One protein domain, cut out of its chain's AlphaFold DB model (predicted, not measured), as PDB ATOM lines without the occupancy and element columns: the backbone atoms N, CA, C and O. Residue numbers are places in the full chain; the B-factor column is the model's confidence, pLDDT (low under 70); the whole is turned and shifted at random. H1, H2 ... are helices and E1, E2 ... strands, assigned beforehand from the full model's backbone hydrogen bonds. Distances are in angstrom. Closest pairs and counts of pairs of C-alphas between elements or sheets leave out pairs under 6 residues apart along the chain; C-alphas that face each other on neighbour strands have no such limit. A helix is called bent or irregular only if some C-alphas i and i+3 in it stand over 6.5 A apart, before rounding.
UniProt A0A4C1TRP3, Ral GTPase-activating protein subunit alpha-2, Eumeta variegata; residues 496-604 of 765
ATOM      1  N   LEU A 496     -33.519  34.910   0.549       64.75
ATOM      2  CA  LEU A 496     -34.841  34.868  -0.094       64.75
ATOM      3  C   LEU A 496     -34.878  35.580  -1.467       64.75
ATOM      4  O   LEU A 496     -35.499  35.095  -2.408       64.75
ATOM      5  N   ALA A 497     -34.129  36.680  -1.623       68.19
ATOM      6  CA  ALA A 497     -33.986  37.365  -2.911       68.19
ATOM      7  C   ALA A 497     -33.290  36.526  -4.005       68.19
ATOM      8  O   ALA A 497     -33.703  36.598  -5.156       68.19
ATOM      9  N   HIS A 498     -32.276  35.720  -3.671       76.31
ATOM     10  CA  HIS A 498     -31.676  34.782  -4.622       76.31
ATOM     11  C   HIS A 498     -32.687  33.710  -5.038       76.31
ATOM     12  O   HIS A 498     -32.843  33.457  -6.226       76.31
ATOM     13  N   LEU A 499     -33.415  33.123  -4.085       80.31
ATOM     14  CA  LEU A 499     -34.409  32.087  -4.381       80.31
ATOM     15  C   LEU A 499     -35.512  32.620  -5.318       80.31
ATOM     16  O   LEU A 499     -35.914  31.933  -6.256       80.31
ATOM     17  N   HIS A 500     -35.933  33.878  -5.148       82.44
ATOM     18  CA  HIS A 500     -36.819  34.554  -6.103       82.44
ATOM     19  C   HIS A 500     -36.201  34.729  -7.502       82.44
ATOM     20  O   HIS A 500     -36.905  34.543  -8.495       82.44
ATOM     21  N   LEU A 501     -34.910  35.069  -7.603       85.44
ATOM     22  CA  LEU A 501     -34.210  35.179  -8.890       85.44
ATOM     23  C   LEU A 501     -34.061  33.812  -9.572       85.44
ATOM     24  O   LEU A 501     -34.346  33.704 -10.760       85.44
ATOM     25  N   TYR A 502     -33.726  32.762  -8.819       87.00
ATOM     26  CA  TYR A 502     -33.698  31.382  -9.305       87.00
ATOM     27  C   TYR A 502     -35.070  30.933  -9.825       87.00
ATOM     28  O   TYR A 502     -35.175  30.445 -10.947       87.00
ATOM     29  N   HIS A 503     -36.148  31.166  -9.067       88.00
ATOM     30  CA  HIS A 503     -37.501  30.838  -9.528       88.00
ATOM     31  C   HIS A 503     -37.924  31.646 -10.765       88.00
ATOM     32  O   HIS A 503     -38.616  31.111 -11.629       88.00
ATOM     33  N   ARG A 504     -37.483  32.904 -10.893       87.75
ATOM     34  CA  ARG A 504     -37.706  33.714 -12.100       87.75
ATOM     35  C   ARG A 504     -36.958  33.151 -13.314       87.75
ATOM     36  O   ARG A 504     -37.573  33.045 -14.373       87.75
ATOM     37  N   ALA A 505     -35.685  32.785 -13.156       88.81
ATOM     38  CA  ALA A 505     -34.870  32.182 -14.212       88.81
ATOM     39  C   ALA A 505     -35.449  30.829 -14.663       88.81
ATOM     40  O   ALA A 505     -35.578  30.578 -15.860       88.81
ATOM     41  N   LEU A 506     -35.904  29.993 -13.718       90.75
ATOM     42  CA  LEU A 506     -36.627  28.755 -14.029       90.75
ATOM     43  C   LEU A 506     -37.917  29.022 -14.810       90.75
ATOM     44  O   LEU A 506     -38.119  28.409 -15.851       90.75
ATOM     45  N   HIS A 507     -38.779  29.931 -14.345       90.44
ATOM     46  CA  HIS A 507     -40.029  30.254 -15.042       90.44
ATOM     47  C   HIS A 507     -39.766  30.710 -16.485       90.44
ATOM     48  O   HIS A 507     -40.357  30.178 -17.423       90.44
ATOM     49  N   HIS A 508     -38.837  31.652 -16.673       89.00
ATOM     50  CA  HIS A 508     -38.492  32.185 -17.991       89.00
ATOM     51  C   HIS A 508     -37.864  31.117 -18.903       89.00
ATOM     52  O   HIS A 508     -38.265  30.989 -20.056       89.00
ATOM     53  N   GLY A 509     -36.944  30.298 -18.385       88.19
ATOM     54  CA  GLY A 509     -36.280  29.249 -19.161       88.19
ATOM     55  C   GLY A 509     -37.159  28.032 -19.482       88.19
ATOM     56  O   GLY A 509     -36.995  27.441 -20.543       88.19
ATOM     57  N   LEU A 510     -38.104  27.662 -18.609       90.38
ATOM     58  CA  LEU A 510     -39.039  26.542 -18.829       90.38
ATOM     59  C   LEU A 510     -40.209  26.907 -19.758       90.38
ATOM     60  O   LEU A 510     -40.796  26.015 -20.371       90.38
ATOM     61  N   THR A 511     -40.560  28.194 -19.844       88.69
ATOM     62  CA  THR A 511     -41.650  28.715 -20.697       88.69
ATOM     63  C   THR A 511     -41.151  29.433 -21.958       88.69
ATOM     64  O   THR A 511     -41.961  29.883 -22.769       88.69
ATOM     65  N   GLY A 512     -39.831  29.546 -22.128       85.06
ATOM     66  CA  GLY A 512     -39.187  30.175 -23.278       85.06
ATOM     67  C   GLY A 512     -39.166  29.303 -24.539       85.06
ATOM     68  O   GLY A 512     -39.433  28.103 -24.513       85.06
ATOM     69  N   GLU A 513     -38.809  29.922 -25.665       84.12
ATOM     70  CA  GLU A 513     -38.748  29.264 -26.980       84.12
ATOM     71  C   GLU A 513     -37.486  28.393 -27.162       84.12
ATOM     72  O   GLU A 513     -37.474  27.453 -27.962       84.12
ATOM     73  N   ASP A 514     -36.419  28.680 -26.408       86.44
ATOM     74  CA  ASP A 514     -35.115  28.024 -26.530       86.44
ATOM     75  C   ASP A 514     -35.137  26.591 -25.984       86.44
ATOM     76  O   ASP A 514     -34.841  26.319 -24.818       86.44
ATOM     77  N   ARG A 515     -35.418  25.630 -26.869       87.81
ATOM     78  CA  ARG A 515     -35.548  24.214 -26.503       87.81
ATOM     79  C   ARG A 515     -34.362  23.653 -25.700       87.81
ATOM     80  O   ARG A 515     -34.580  22.932 -24.737       87.81
ATOM     81  N   SER A 516     -33.125  24.035 -26.028       89.44
ATOM     82  CA  SER A 516     -31.942  23.580 -25.279       89.44
ATOM     83  C   SER A 516     -31.905  24.075 -23.829       89.44
ATOM     84  O   SER A 516     -31.332  23.400 -22.981       89.44
ATOM     85  N   VAL A 517     -32.497  25.240 -23.537       91.19
ATOM     86  CA  VAL A 517     -32.633  25.741 -22.160       91.19
ATOM     87  C   VAL A 517     -33.655  24.890 -21.411       91.19
ATOM     88  O   VAL A 517     -33.359  24.414 -20.316       91.19
ATOM     89  N   VAL A 518     -34.808  24.621 -22.033       91.19
ATOM     90  CA  VAL A 518     -35.840  23.729 -21.480       91.19
ATOM     91  C   VAL A 518     -35.262  22.347 -21.169       91.19
ATOM     92  O   VAL A 518     -35.496  21.833 -20.078       91.19
ATOM     93  N   ASP A 519     -34.481  21.762 -22.082       91.75
ATOM     94  CA  ASP A 519     -33.861  20.451 -21.865       91.75
ATOM     95  C   ASP A 519     -32.900  20.479 -20.654       91.75
ATOM     96  O   ASP A 519     -33.084  19.709 -19.712       91.75
ATOM     97  N   VAL A 520     -31.956  21.426 -20.588       92.31
ATOM     98  CA  VAL A 520     -31.016  21.548 -19.448       92.31
ATOM     99  C   VAL A 520     -31.739  21.761 -18.111       92.31
ATOM    100  O   VAL A 520     -31.371  21.158 -17.098       92.31
ATOM    101  N   LEU A 521     -32.791  22.586 -18.081       93.38
ATOM    102  CA  LEU A 521     -33.569  22.818 -16.861       93.38
ATOM    103  C   LEU A 521     -34.411  21.595 -16.467       93.38
ATOM    104  O   LEU A 521     -34.512  21.281 -15.281       93.38
ATOM    105  N   VAL A 522     -34.987  20.861 -17.418       92.31
ATOM    106  CA  VAL A 522     -35.704  19.611 -17.112       92.31
ATOM    107  C   VAL A 522     -34.736  18.524 -16.635       92.31
ATOM    108  O   VAL A 522     -35.081  17.790 -15.712       92.31
ATOM    109  N   GLU A 523     -33.526  18.444 -17.194       92.88
ATOM    110  CA  GLU A 523     -32.504  17.475 -16.786       92.88
ATOM    111  C   GLU A 523     -32.004  17.716 -15.357       92.88
ATOM    112  O   GLU A 523     -32.054  16.813 -14.520       92.88
ATOM    113  N   HIS A 524     -31.555  18.940 -15.065       90.06
ATOM    114  CA  HIS A 524     -30.865  19.249 -13.811       90.06
ATOM    115  C   HIS A 524     -31.789  19.812 -12.726       90.06
ATOM    116  O   HIS A 524     -31.564  19.547 -11.545       90.06
ATOM    117  N   ALA A 525     -32.844  20.559 -13.075       90.38
ATOM    118  CA  ALA A 525     -33.728  21.145 -12.070       90.38
ATOM    119  C   ALA A 525     -34.833  20.169 -11.619       90.38
ATOM    120  O   ALA A 525     -35.057  19.994 -10.419       90.38
ATOM    121  N   ALA A 526     -35.513  19.494 -12.549       87.38
ATOM    122  CA  ALA A 526     -36.730  18.742 -12.225       87.38
ATOM    123  C   ALA A 526     -36.556  17.574 -11.215       87.38
ATOM    124  O   ALA A 526     -37.408  17.454 -10.328       87.38
ATOM    125  N   PRO A 527     -35.494  16.733 -11.254       85.44
ATOM    126  CA  PRO A 527     -35.421  15.513 -10.434       85.44
ATOM    127  C   PRO A 527     -35.460  15.723  -8.913       85.44
ATOM    128  O   PRO A 527     -36.004  14.877  -8.202       85.44
ATOM    129  N   ARG A 528     -34.910  16.835  -8.398       83.25
ATOM    130  CA  ARG A 528     -34.912  17.156  -6.953       83.25
ATOM    131  C   ARG A 528     -35.839  18.311  -6.571       83.25
ATOM    132  O   ARG A 528     -35.997  18.586  -5.384       83.25
ATOM    133  N   PHE A 529     -36.490  18.968  -7.534       85.50
ATOM    134  CA  PHE A 529     -37.327  20.144  -7.269       85.50
ATOM    135  C   PHE A 529     -38.418  19.878  -6.214       85.50
ATOM    136  O   PHE A 529     -38.593  20.652  -5.274       85.50
ATOM    137  N   LEU A 530     -39.107  18.736  -6.327       82.56
ATOM    138  CA  LEU A 530     -40.174  18.342  -5.400       82.56
ATOM    139  C   LEU A 530     -39.664  17.815  -4.053       82.56
ATOM    140  O   LEU A 530     -40.373  17.940  -3.060       82.56
ATOM    141  N   SER A 531     -38.473  17.207  -4.005       80.56
ATOM    142  CA  SER A 531     -37.920  16.646  -2.765       80.56
ATOM    143  C   SER A 531     -37.268  17.706  -1.879       80.56
ATOM    144  O   SER A 531     -37.278  17.558  -0.660       80.56
ATOM    145  N   LEU A 532     -36.756  18.787  -2.474       75.75
ATOM    146  CA  LEU A 532     -36.227  19.946  -1.750       75.75
ATOM    147  C   LEU A 532     -37.326  20.874  -1.212       75.75
ATOM    148  O   LEU A 532     -37.100  21.548  -0.211       75.75
ATOM    149  N   ALA A 533     -38.495  20.915  -1.866       77.06
ATOM    150  CA  ALA A 533     -39.664  21.705  -1.459       77.06
ATOM    151  C   ALA A 533     -39.344  23.181  -1.110       77.06
ATOM    152  O   ALA A 533     -39.865  23.731  -0.138       77.06
ATOM    153  N   LEU A 534     -38.480  23.811  -1.920       79.50
ATOM    154  CA  LEU A 534     -37.995  25.191  -1.759       79.50
ATOM    155  C   LEU A 534     -39.139  26.204  -1.575       79.50
ATOM    156  O   LEU A 534     -40.217  26.041  -2.141       79.50
ATOM    157  N   GLU A 535     -38.923  27.283  -0.821       79.06
ATOM    158  CA  GLU A 535     -39.978  28.257  -0.492       79.06
ATOM    159  C   GLU A 535     -40.675  28.818  -1.755       79.06
ATOM    160  O   GLU A 535     -40.087  29.535  -2.557       79.06
ATOM    161  N   GLY A 536     -41.954  28.477  -1.960       77.31
ATOM    162  CA  GLY A 536     -42.707  28.861  -3.165       77.31
ATOM    163  C   GLY A 536     -42.610  27.893  -4.354       77.31
ATOM    164  O   GLY A 536     -43.073  28.246  -5.437       77.31
ATOM    165  N   TYR A 537     -42.085  26.672  -4.175       83.94
ATOM    166  CA  TYR A 537     -41.995  25.638  -5.222       83.94
ATOM    167  C   TYR A 537     -43.323  25.361  -5.949       83.94
ATOM    168  O   TYR A 537     -43.314  24.996  -7.123       83.94
ATOM    169  N   SER A 538     -44.470  25.562  -5.280       84.94
ATOM    170  CA  SER A 538     -45.794  25.365  -5.879       84.94
ATOM    171  C   SER A 538     -46.024  26.229  -7.119       84.94
ATOM    172  O   SER A 538     -46.735  25.803  -8.023       84.94
ATOM    173  N   LEU A 539     -45.396  27.409  -7.183       87.38
ATOM    174  CA  LEU A 539     -45.550  28.353  -8.287       87.38
ATOM    175  C   LEU A 539     -45.093  27.757  -9.624       87.38
ATOM    176  O   LEU A 539     -45.789  27.928 -10.616       87.38
ATOM    177  N   LEU A 540     -43.988  27.009  -9.649       88.62
ATOM    178  CA  LEU A 540     -43.385  26.495 -10.888       88.62
ATOM    179  C   LEU A 540     -43.909  25.112 -11.305       88.62
ATOM    180  O   LEU A 540     -43.437  24.539 -12.286       88.62
ATOM    181  N   LEU A 541     -44.865  24.530 -10.570       87.81
ATOM    182  CA  LEU A 541     -45.324  23.161 -10.838       87.81
ATOM    183  C   LEU A 541     -45.942  23.010 -12.232       87.81
ATOM    184  O   LEU A 541     -45.709  21.994 -12.885       87.81
ATOM    185  N   LEU A 542     -46.683  24.013 -12.709       85.81
ATOM    186  CA  LEU A 542     -47.235  24.001 -14.065       85.81
ATOM    187  C   LEU A 542     -46.173  24.265 -15.135       85.81
ATOM    188  O   LEU A 542     -46.249  23.639 -16.189       85.81
ATOM    189  N   ASP A 543     -45.167  25.096 -14.857       89.25
ATOM    190  CA  ASP A 543     -44.042  25.336 -15.771       89.25
ATOM    191  C   ASP A 543     -43.257  24.041 -16.010       89.25
ATOM    192  O   ASP A 543     -43.025  23.650 -17.154       89.25
ATOM    193  N   PHE A 544     -42.936  23.300 -14.943       89.94
ATOM    194  CA  PHE A 544     -42.283  21.996 -15.063       89.94
ATOM    195  C   PHE A 544     -43.179  20.921 -15.698       89.94
ATOM    196  O   PHE A 544     -42.664  20.086 -16.443       89.94
ATOM    197  N   VAL A 545     -44.498  20.915 -15.449       87.62
ATOM    198  CA  VAL A 545     -45.433  20.011 -16.156       87.62
ATOM    199  C   VAL A 545     -45.468  20.330 -17.651       87.62
ATOM    200  O   VAL A 545     -45.396  19.408 -18.469       87.62
ATOM    201  N   HIS A 546     -45.545  21.613 -18.012       87.06
ATOM    202  CA  HIS A 546     -45.525  22.082 -19.393       87.06
ATOM    203  C   HIS A 546     -44.219  21.678 -20.083       87.06
ATOM    204  O   HIS A 546     -44.257  20.903 -21.039       87.06
ATOM    205  N   ALA A 547     -43.071  22.088 -19.536       89.06
ATOM    206  CA  ALA A 547     -41.746  21.741 -20.039       89.06
ATOM    207  C   ALA A 547     -41.555  20.220 -20.177       89.06
ATOM    208  O   ALA A 547     -41.181  19.743 -21.246       89.06
ATOM    209  N   SER A 548     -41.910  19.432 -19.154       88.94
ATOM    210  CA  SER A 548     -41.843  17.961 -19.215       88.94
ATOM    211  C   SER A 548     -42.721  17.383 -20.331       88.94
ATOM    212  O   SER A 548     -42.322  16.439 -21.008       88.94
ATOM    213  N   THR A 549     -43.905  17.953 -20.568       85.19
ATOM    214  CA  THR A 549     -44.813  17.526 -21.648       85.19
ATOM    215  C   THR A 549     -44.251  17.884 -23.026       85.19
ATOM    216  O   THR A 549     -44.294  17.061 -23.942       85.19
ATOM    217  N   VAL A 550     -43.655  19.069 -23.175       85.81
ATOM    218  CA  VAL A 550     -42.945  19.491 -24.397       85.81
ATOM    219  C   VAL A 550     -41.717  18.601 -24.652       85.81
ATOM    220  O   VAL A 550     -41.462  18.219 -25.798       85.81
ATOM    221  N   VAL A 551     -40.995  18.186 -23.605       87.00
ATOM    222  CA  VAL A 551     -39.892  17.211 -23.697       87.00
ATOM    223  C   VAL A 551     -40.384  15.832 -24.134       87.00
ATOM    224  O   VAL A 551     -39.786  15.217 -25.013       87.00
ATOM    225  N   LEU A 552     -41.499  15.341 -23.594       85.19
ATOM    226  CA  LEU A 552     -42.013  14.019 -23.963       85.19
ATOM    227  C   LEU A 552     -42.654  13.981 -25.356       85.19
ATOM    228  O   LEU A 552     -42.573  12.946 -26.024       85.19
ATOM    229  N   ASN A 553     -43.196  15.100 -25.831       84.81
ATOM    230  CA  ASN A 553     -43.780  15.221 -27.167       84.81
ATOM    231  C   ASN A 553     -42.758  15.535 -28.278       84.81
ATOM    232  O   ASN A 553     -43.134  15.540 -29.453       84.81
ATOM    233  N   SER A 554     -41.478  15.784 -27.966       83.88
ATOM    234  CA  SER A 554     -40.467  15.957 -29.016       83.88
ATOM    235  C   SER A 554     -40.206  14.649 -29.760       83.88
ATOM    236  O   SER A 554     -40.106  13.584 -29.155       83.88
ATOM    237  N   LYS A 555     -40.035  14.755 -31.083       77.94
ATOM    238  CA  LYS A 555     -39.674  13.630 -31.964       77.94
ATOM    239  C   LYS A 555     -38.238  13.139 -31.760       77.94
ATOM    240  O   LYS A 555     -37.913  12.045 -32.202       77.94
ATOM    241  N   ASP A 556     -37.396  13.947 -31.117       74.69
ATOM    242  CA  ASP A 556     -36.011  13.602 -30.827       74.69
ATOM    243  C   ASP A 556     -35.923  12.554 -29.703       74.69
ATOM    244  O   ASP A 556     -36.437  12.760 -28.597       74.69
ATOM    245  N   MET A 557     -35.284  11.429 -30.034       72.50
ATOM    246  CA  MET A 557     -35.014  10.281 -29.161       72.50
ATOM    247  C   MET A 557     -33.519  10.157 -28.817       72.50
ATOM    248  O   MET A 557     -33.098   9.122 -28.299       72.50
ATOM    249  N   SER A 558     -32.713  11.184 -29.113       74.25
ATOM    250  CA  SER A 558     -31.309  11.271 -28.704       74.25
ATOM    251  C   SER A 558     -31.154  11.042 -27.192       74.25
ATOM    252  O   SER A 558     -31.974  11.543 -26.416       74.25
ATOM    253  N   PRO A 559     -30.086  10.357 -26.729       70.06
ATOM    254  CA  PRO A 559     -29.798  10.209 -25.300       70.06
ATOM    255  C   PRO A 559     -29.543  11.543 -24.578       70.06
ATOM    256  O   PRO A 559     -29.586  11.572 -23.353       70.06
ATOM    257  N   SER A 560     -29.321  12.643 -25.310       72.81
ATOM    258  CA  SER A 560     -29.248  14.008 -24.763       72.81
ATOM    259  C   SER A 560     -30.616  14.634 -24.446       72.81
ATOM    260  O   SER A 560     -30.672  15.748 -23.939       72.81
ATOM    261  N   CYS A 561     -31.727  13.976 -24.789       84.44
ATOM    262  CA  CYS A 561     -33.076  14.458 -24.501       84.44
ATOM    263  C   CYS A 561     -33.512  13.963 -23.105       84.44
ATOM    264  O   CYS A 561     -33.581  12.748 -22.887       84.44
ATOM    265  N   PRO A 562     -33.876  14.845 -22.152       89.75
ATOM    266  CA  PRO A 562     -34.044  14.512 -20.732       89.75
ATOM    267  C   PRO A 562     -35.397  13.848 -20.413       89.75
ATOM    268  O   PRO A 562     -36.049  14.130 -19.403       89.75
ATOM    269  N   ARG A 563     -35.832  12.915 -21.266       85.31
ATOM    270  CA  ARG A 563     -37.106  12.188 -21.145       85.31
ATOM    271  C   ARG A 563     -37.215  11.455 -19.805       85.31
ATOM    272  O   ARG A 563     -38.278  11.458 -19.193       85.31
ATOM    273  N   THR A 564     -36.117  10.878 -19.315       87.94
ATOM    274  CA  THR A 564     -36.063  10.198 -18.008       87.94
ATOM    275  C   THR A 564     -36.312  11.160 -16.845       87.94
ATOM    276  O   THR A 564     -37.050  10.813 -15.920       87.94
ATOM    277  N   ALA A 565     -35.763  12.378 -16.898       87.62
ATOM    278  CA  ALA A 565     -36.007  13.406 -15.886       87.62
ATOM    279  C   ALA A 565     -37.462  13.909 -15.949       87.62
ATOM    280  O   ALA A 565     -38.138  13.947 -14.919       87.62
ATOM    281  N   ALA A 566     -37.986  14.158 -17.155       88.31
ATOM    282  CA  ALA A 566     -39.382  14.541 -17.384       88.31
ATOM    283  C   ALA A 566     -40.385  13.500 -16.839       88.31
ATOM    284  O   ALA A 566     -41.300  13.846 -16.089       88.31
ATOM    285  N   VAL A 567     -40.201  12.207 -17.150       85.56
ATOM    286  CA  VAL A 567     -41.052  11.126 -16.607       85.56
ATOM    287  C   VAL A 567     -40.897  11.005 -15.090       85.56
ATOM    288  O   VAL A 567     -41.899  10.835 -14.395       85.56
ATOM    289  N   THR A 568     -39.676  11.119 -14.556       86.94
ATOM    290  CA  THR A 568     -39.428  11.067 -13.103       86.94
ATOM    291  C   THR A 568     -40.152  12.197 -12.368       86.94
ATOM    292  O   THR A 568     -40.804  11.945 -11.350       86.94
ATOM    293  N   PHE A 569     -40.119  13.422 -12.904       87.69
ATOM    294  CA  PHE A 569     -40.831  14.566 -12.336       87.69
ATOM    295  C   PHE A 569     -42.350  14.349 -12.355       87.69
ATOM    296  O   PHE A 569     -42.991  14.371 -11.301       87.69
ATOM    297  N   LEU A 570     -42.922  14.038 -13.525       84.00
ATOM    298  CA  LEU A 570     -44.362  13.791 -13.672       84.00
ATOM    299  C   LEU A 570     -44.843  12.614 -12.802       84.00
ATOM    300  O   LEU A 570     -45.907  12.686 -12.186       84.00
ATOM    301  N   GLY A 571     -44.042  11.553 -12.690       80.50
ATOM    302  CA  GLY A 571     -44.319  10.410 -11.817       80.50
ATOM    303  C   GLY A 571     -44.297  10.758 -10.324       80.50
ATOM    304  O   GLY A 571     -45.058  10.171  -9.548       80.50
ATOM    305  N   SER A 572     -43.477  11.735  -9.927       83.06
ATOM    306  CA  SER A 572     -43.345  12.213  -8.543       83.06
ATOM    307  C   SER A 572     -44.504  13.122  -8.107       83.06
ATOM    308  O   SER A 572     -44.885  13.103  -6.932       83.06
ATOM    309  N   LEU A 573     -45.154  13.832  -9.042       79.12
ATOM    310  CA  LEU A 573     -46.381  14.603  -8.771       79.12
ATOM    311  C   LEU A 573     -47.521  13.726  -8.225       79.12
ATOM    312  O   LEU A 573     -48.336  14.173  -7.416       79.12
ATOM    313  N   LEU A 574     -47.563  12.450  -8.620       73.75
ATOM    314  CA  LEU A 574     -48.586  11.490  -8.187       73.75
ATOM    315  C   LEU A 574     -48.528  11.197  -6.676       73.75
ATOM    316  O   LEU A 574     -49.547  10.826  -6.091       73.75
ATOM    317  N   SER A 575     -47.359  11.379  -6.053       72.94
ATOM    318  CA  SER A 575     -47.132  11.230  -4.607       72.94
ATOM    319  C   SER A 575     -47.384  12.500  -3.785       72.94
ATOM    320  O   SER A 575     -47.373  12.413  -2.559       72.94
ATOM    321  N   LEU A 576     -47.625  13.661  -4.407       73.00
ATOM    322  CA  LEU A 576     -47.852  14.906  -3.660       73.00
ATOM    323  C   LEU A 576     -49.147  14.854  -2.823       73.00
ATOM    324  O   LEU A 576     -50.099  14.176  -3.216       73.00
ATOM    325  N   PRO A 577     -49.248  15.573  -1.692       70.12
ATOM    326  CA  PRO A 577     -50.492  15.667  -0.927       70.12
ATOM    327  C   PRO A 577     -51.620  16.343  -1.718       70.12
ATOM    328  O   PRO A 577     -51.388  17.319  -2.430       70.12
ATOM    329  N   ASP A 578     -52.866  15.903  -1.518       65.06
ATOM    330  CA  ASP A 578     -54.048  16.530  -2.140       65.06
ATOM    331  C   ASP A 578     -54.315  17.969  -1.639       65.06
ATOM    332  O   ASP A 578     -55.173  18.659  -2.168       65.06
ATOM    333  N   GLY A 579     -53.552  18.467  -0.657       61.62
ATOM    334  CA  GLY A 579     -53.588  19.872  -0.232       61.62
ATOM    335  C   GLY A 579     -52.975  20.862  -1.236       61.62
ATOM    336  O   GLY A 579     -53.359  22.030  -1.230       61.62
ATOM    337  N   LEU A 580     -52.069  20.423  -2.127       66.38
ATOM    338  CA  LEU A 580     -51.465  21.294  -3.157       66.38
ATOM    339  C   LEU A 580     -52.420  21.663  -4.304       66.38
ATOM    340  O   LEU A 580     -52.145  22.596  -5.050       66.38
ATOM    341  N   VAL A 581     -53.548  20.962  -4.414       61.19
ATOM    342  CA  VAL A 581     -54.639  21.152  -5.392       61.19
ATOM    343  C   VAL A 581     -55.157  22.601  -5.421       61.19
ATOM    344  O   VAL A 581     -55.544  23.094  -6.481       61.19
ATOM    345  N   ASN A 582     -55.107  23.287  -4.272       67.69
ATOM    346  CA  ASN A 582     -55.570  24.667  -4.089       67.69
ATOM    347  C   ASN A 582     -54.433  25.709  -4.016       67.69
ATOM    348  O   ASN A 582     -54.685  26.872  -3.698       67.69
ATOM    349  N   ALA A 583     -53.176  25.305  -4.226       76.75
ATOM    350  CA  ALA A 583     -52.044  26.226  -4.184       76.75
ATOM    351  C   ALA A 583     -51.999  27.098  -5.455       76.75
ATOM    352  O   ALA A 583     -52.318  26.604  -6.539       76.75
ATOM    353  N   PRO A 584     -51.574  28.373  -5.362       79.12
ATOM    354  CA  PRO A 584     -51.326  29.187  -6.543       79.12
ATOM    355  C   PRO A 584     -50.125  28.638  -7.324       79.12
ATOM    356  O   PRO A 584     -49.059  28.377  -6.756       79.12
ATOM    357  N   MET A 585     -50.315  28.495  -8.632       85.50
ATOM    358  CA  MET A 585     -49.337  28.040  -9.620       85.50
ATOM    359  C   MET A 585     -49.261  29.077 -10.737       85.50
ATOM    360  O   MET A 585     -50.303  29.579 -11.153       85.50
ATOM    361  N   LEU A 586     -48.072  29.410 -11.231       84.31
ATOM    362  CA  LEU A 586     -47.928  30.293 -12.386       84.31
ATOM    363  C   LEU A 586     -48.509  29.626 -13.636       84.31
ATOM    364  O   LEU A 586     -48.424  28.411 -13.807       84.31
ATOM    365  N   GLN A 587     -49.127  30.420 -14.508       83.06
ATOM    366  CA  GLN A 587     -49.440  29.963 -15.857       83.06
ATOM    367  C   GLN A 587     -48.137  29.856 -16.667       83.06
ATOM    368  O   GLN A 587     -47.320  30.774 -16.577       83.06
ATOM    369  N   PRO A 588     -47.950  28.797 -17.480       79.69
ATOM    370  CA  PRO A 588     -46.752  28.619 -18.296       79.69
ATOM    371  C   PRO A 588     -46.758  29.582 -19.491       79.69
ATOM    372  O   PRO A 588     -47.089  29.213 -20.617       79.69
ATOM    373  N   SER A 589     -46.447  30.850 -19.221       78.62
ATOM    374  CA  SER A 589     -46.433  31.948 -20.189       78.62
ATOM    375  C   SER A 589     -45.294  32.931 -19.874       78.62
ATOM    376  O   SER A 589     -45.375  33.616 -18.853       78.62
ATOM    377  N   PRO A 590     -44.288  33.097 -20.757       66.56
ATOM    378  CA  PRO A 590     -43.009  33.749 -20.428       66.56
ATOM    379  C   PRO A 590     -43.090  35.257 -20.140       66.56
ATOM    380  O   PRO A 590     -42.099  35.876 -19.753       66.56
ATOM    381  N   HIS A 591     -44.248  35.883 -20.360       69.06
ATOM    382  CA  HIS A 591     -44.439  37.332 -20.238       69.06
ATOM    383  C   HIS A 591     -45.546  37.725 -19.251       69.06
ATOM    384  O   HIS A 591     -45.863  38.911 -19.140       69.06
ATOM    385  N   GLN A 592     -46.162  36.767 -18.547       70.94
ATOM    386  CA  GLN A 592     -47.310  37.053 -17.688       70.94
ATOM    387  C   GLN A 592     -47.329  36.199 -16.414       70.94
ATOM    388  O   GLN A 592     -47.625  35.010 -16.436       70.94
ATOM    389  N   TYR A 593     -47.104  36.853 -15.271       78.69
ATOM    390  CA  TYR A 593     -47.144  36.245 -13.937       78.69
ATOM    391  C   TYR A 593     -48.579  36.111 -13.392       78.69
ATOM    392  O   TYR A 593     -48.911  36.638 -12.329       78.69
ATOM    393  N   ASN A 594     -49.449  35.419 -14.129       80.69
ATOM    394  CA  ASN A 594     -50.772  35.039 -13.630       80.69
ATOM    395  C   ASN A 594     -50.661  33.790 -12.756       80.69
ATOM    396  O   ASN A 594     -49.997  32.831 -13.148       80.69
ATOM    397  N   THR A 595     -51.381  33.749 -11.634       81.62
ATOM    398  CA  THR A 595     -51.542  32.523 -10.846       81.62
ATOM    399  C   THR A 595     -52.909  31.881 -11.065       81.62
ATOM    400  O   THR A 595     -53.939  32.555 -11.068       81.62
ATOM    401  N   ILE A 596     -52.924  30.559 -11.216       80.31
ATOM    402  CA  ILE A 596     -54.127  29.724 -11.219       80.31
ATOM    403  C   ILE A 596     -54.010  28.621 -10.166       80.31
ATOM    404  O   ILE A 596     -52.916  28.197  -9.802       80.31
ATOM    405  N   SER A 597     -55.153  28.137  -9.689       74.81
ATOM    406  CA  SER A 597     -55.244  26.884  -8.940       74.81
ATOM    407  C   SER A 597     -55.529  25.767  -9.938       74.81
ATOM    408  O   SER A 597     -56.505  25.864 -10.681       74.81
ATOM    409  N   CYS A 598     -54.719  24.708  -9.957       66.12
ATOM    410  CA  CYS A 598     -54.946  23.553 -10.828       66.12
ATOM    411  C   CYS A 598     -55.347  22.324  -9.996       66.12
ATOM    412  O   CYS A 598     -54.476  21.545  -9.591       66.12
ATOM    413  N   PRO A 599     -56.652  22.118  -9.728       61.97
ATOM    414  CA  PRO A 599     -57.089  20.997  -8.905       61.97
ATOM    415  C   PRO A 599     -56.811  19.624  -9.544       61.97
ATOM    416  O   PRO A 599     -56.647  18.628  -8.838       61.97
ATOM    417  N   ASP A 600     -56.678  19.578 -10.871       62.62
ATOM    418  CA  ASP A 600     -56.398  18.365 -11.643       62.62
ATOM    419  C   ASP A 600     -54.902  18.114 -11.925       62.62
ATOM    420  O   ASP A 600     -54.582  17.195 -12.681       62.62
ATOM    421  N   LEU A 601     -53.971  18.833 -11.267       66.69
ATOM    422  CA  LEU A 601     -52.508  18.660 -11.429       66.69
ATOM    423  C   LEU A 601     -52.070  17.181 -11.405       66.69
ATOM    424  O   LEU A 601     -51.205  16.753 -12.168       66.69
ATOM    425  N   LYS A 602     -52.707  16.367 -10.552       63.28
ATOM    426  CA  LYS A 602     -52.620  14.901 -10.628       63.28
ATOM    427  C   LYS A 602     -53.441  14.386 -11.812       63.28
ATOM    428  O   LYS A 602     -54.551  13.894 -11.592       63.28
ATOM    429  N   LEU A 603     -52.831  14.488 -12.994       57.47
ATOM    430  CA  LEU A 603     -53.111  14.042 -14.375       57.47
ATOM    431  C   LEU A 603     -54.073  12.843 -14.594       57.47
ATOM    432  O   LEU A 603     -53.767  11.900 -15.312       57.47
ATOM    433  N   GLY A 604     -55.215  12.811 -13.914       53.53
ATOM    434  CA  GLY A 604     -56.188  11.716 -13.935       53.53
ATOM    435  C   GLY A 604     -55.691  10.332 -13.481       53.53
ATOM    436  O   GLY A 604     -56.468   9.382 -13.496       53.53
TER     437      GLY A 604
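What this domain is: This is residues 496 to 604 of the 765 residues of the protein "Ral GTPase-activating protein subunit alpha-2" of Eumeta variegata (UniProt A0A4C1TRP3). Look for one long helix, H4, running through the core, with H1, H2 and H5 packed round it and H3 packed on H5. A small hairpin of two short strands, E1 and E2, packs on the first part of H4, residues 537 to 543, and the short H6 precedes it. The printed part has 109 residues, with six named helices and then two named strands, H1 H2 H3 H4 H5 H6 E1 E2; the sheet E1 - E2 is antiparallel, and the class is mostly helix. It is compact, with a radius of gyration of the C-alphas of 13.1 A, and spans 36 by 31 by 23 A.

Where its parts are: Find C-alpha 496 at (-34.841, 34.868, -0.094); from there H1 runs to residue 511, 22.6 A on. H2 takes residues 515 to 524, 14.4 A, and H3 residues 526 to 532. Find C-alpha 537 at (-41.995, 25.638, -5.222), where H4 begins; it runs 24.4 A to residue 553, with a kink of 27 degrees near residue 544. H3 and H4 are irregular: C-alphas 527 and 530 are 7.5 A apart, and C-alphas 539 and 542 are 7.4 A apart. H5 is residues 563 to 573, 15.7 A, and H6 residues 578 to 582. E1 is residues 584 to 586; E2, residues 595 to 597, ends at C-alpha 597 (-55.244, 26.884, -8.940).

How they stand to each other: Start at H4, the hub. With residues 545 to 552 alone it touches H5, a helical hairpin at a steep tilt of 41 degrees; the closest C-alphas, Ser 548 and Ala 566, are 4.6 A apart. H1 touches H4 the same way at a shallow tilt of 25 degrees, closest at the C-alphas of Leu 510 and Ala 547, 5.6 A. H2 touches H4 at a steep tilt of 60 degrees, C-alphas of Val 518 and Ala 547 at 6.4 A. H3 touches H5, C-alphas of Pro 527 and Phe 569 at 5.8 A. H1 and H5 are apart. The C-alphas of Leu 539 in H4 and Met 585 in E1 are 4.0 A apart. In the hairpin E1 and E2, N 585 and O 596 are 2.9 A apart, within hydrogen-bond range. Every O i to N i+4 pair is within range in H1, H2 and H5, against 10 of 13 in H4, 1 of 3 in H3 and 0 of 1 in H6; O i to N i+3 pairs within range are 2 of 4 in H3 and 0 of 2 in H6.

The domain as a whole: The two C-alphas farthest apart, Leu 496 and Lys 555, are 38.6 A apart. The printed part has no cut, and no link is long. Mean pLDDT of the printed part is 81.0; look for values under 70 at residues 496 to 497, 578 to 582, 590 to 591 and 598 to 604.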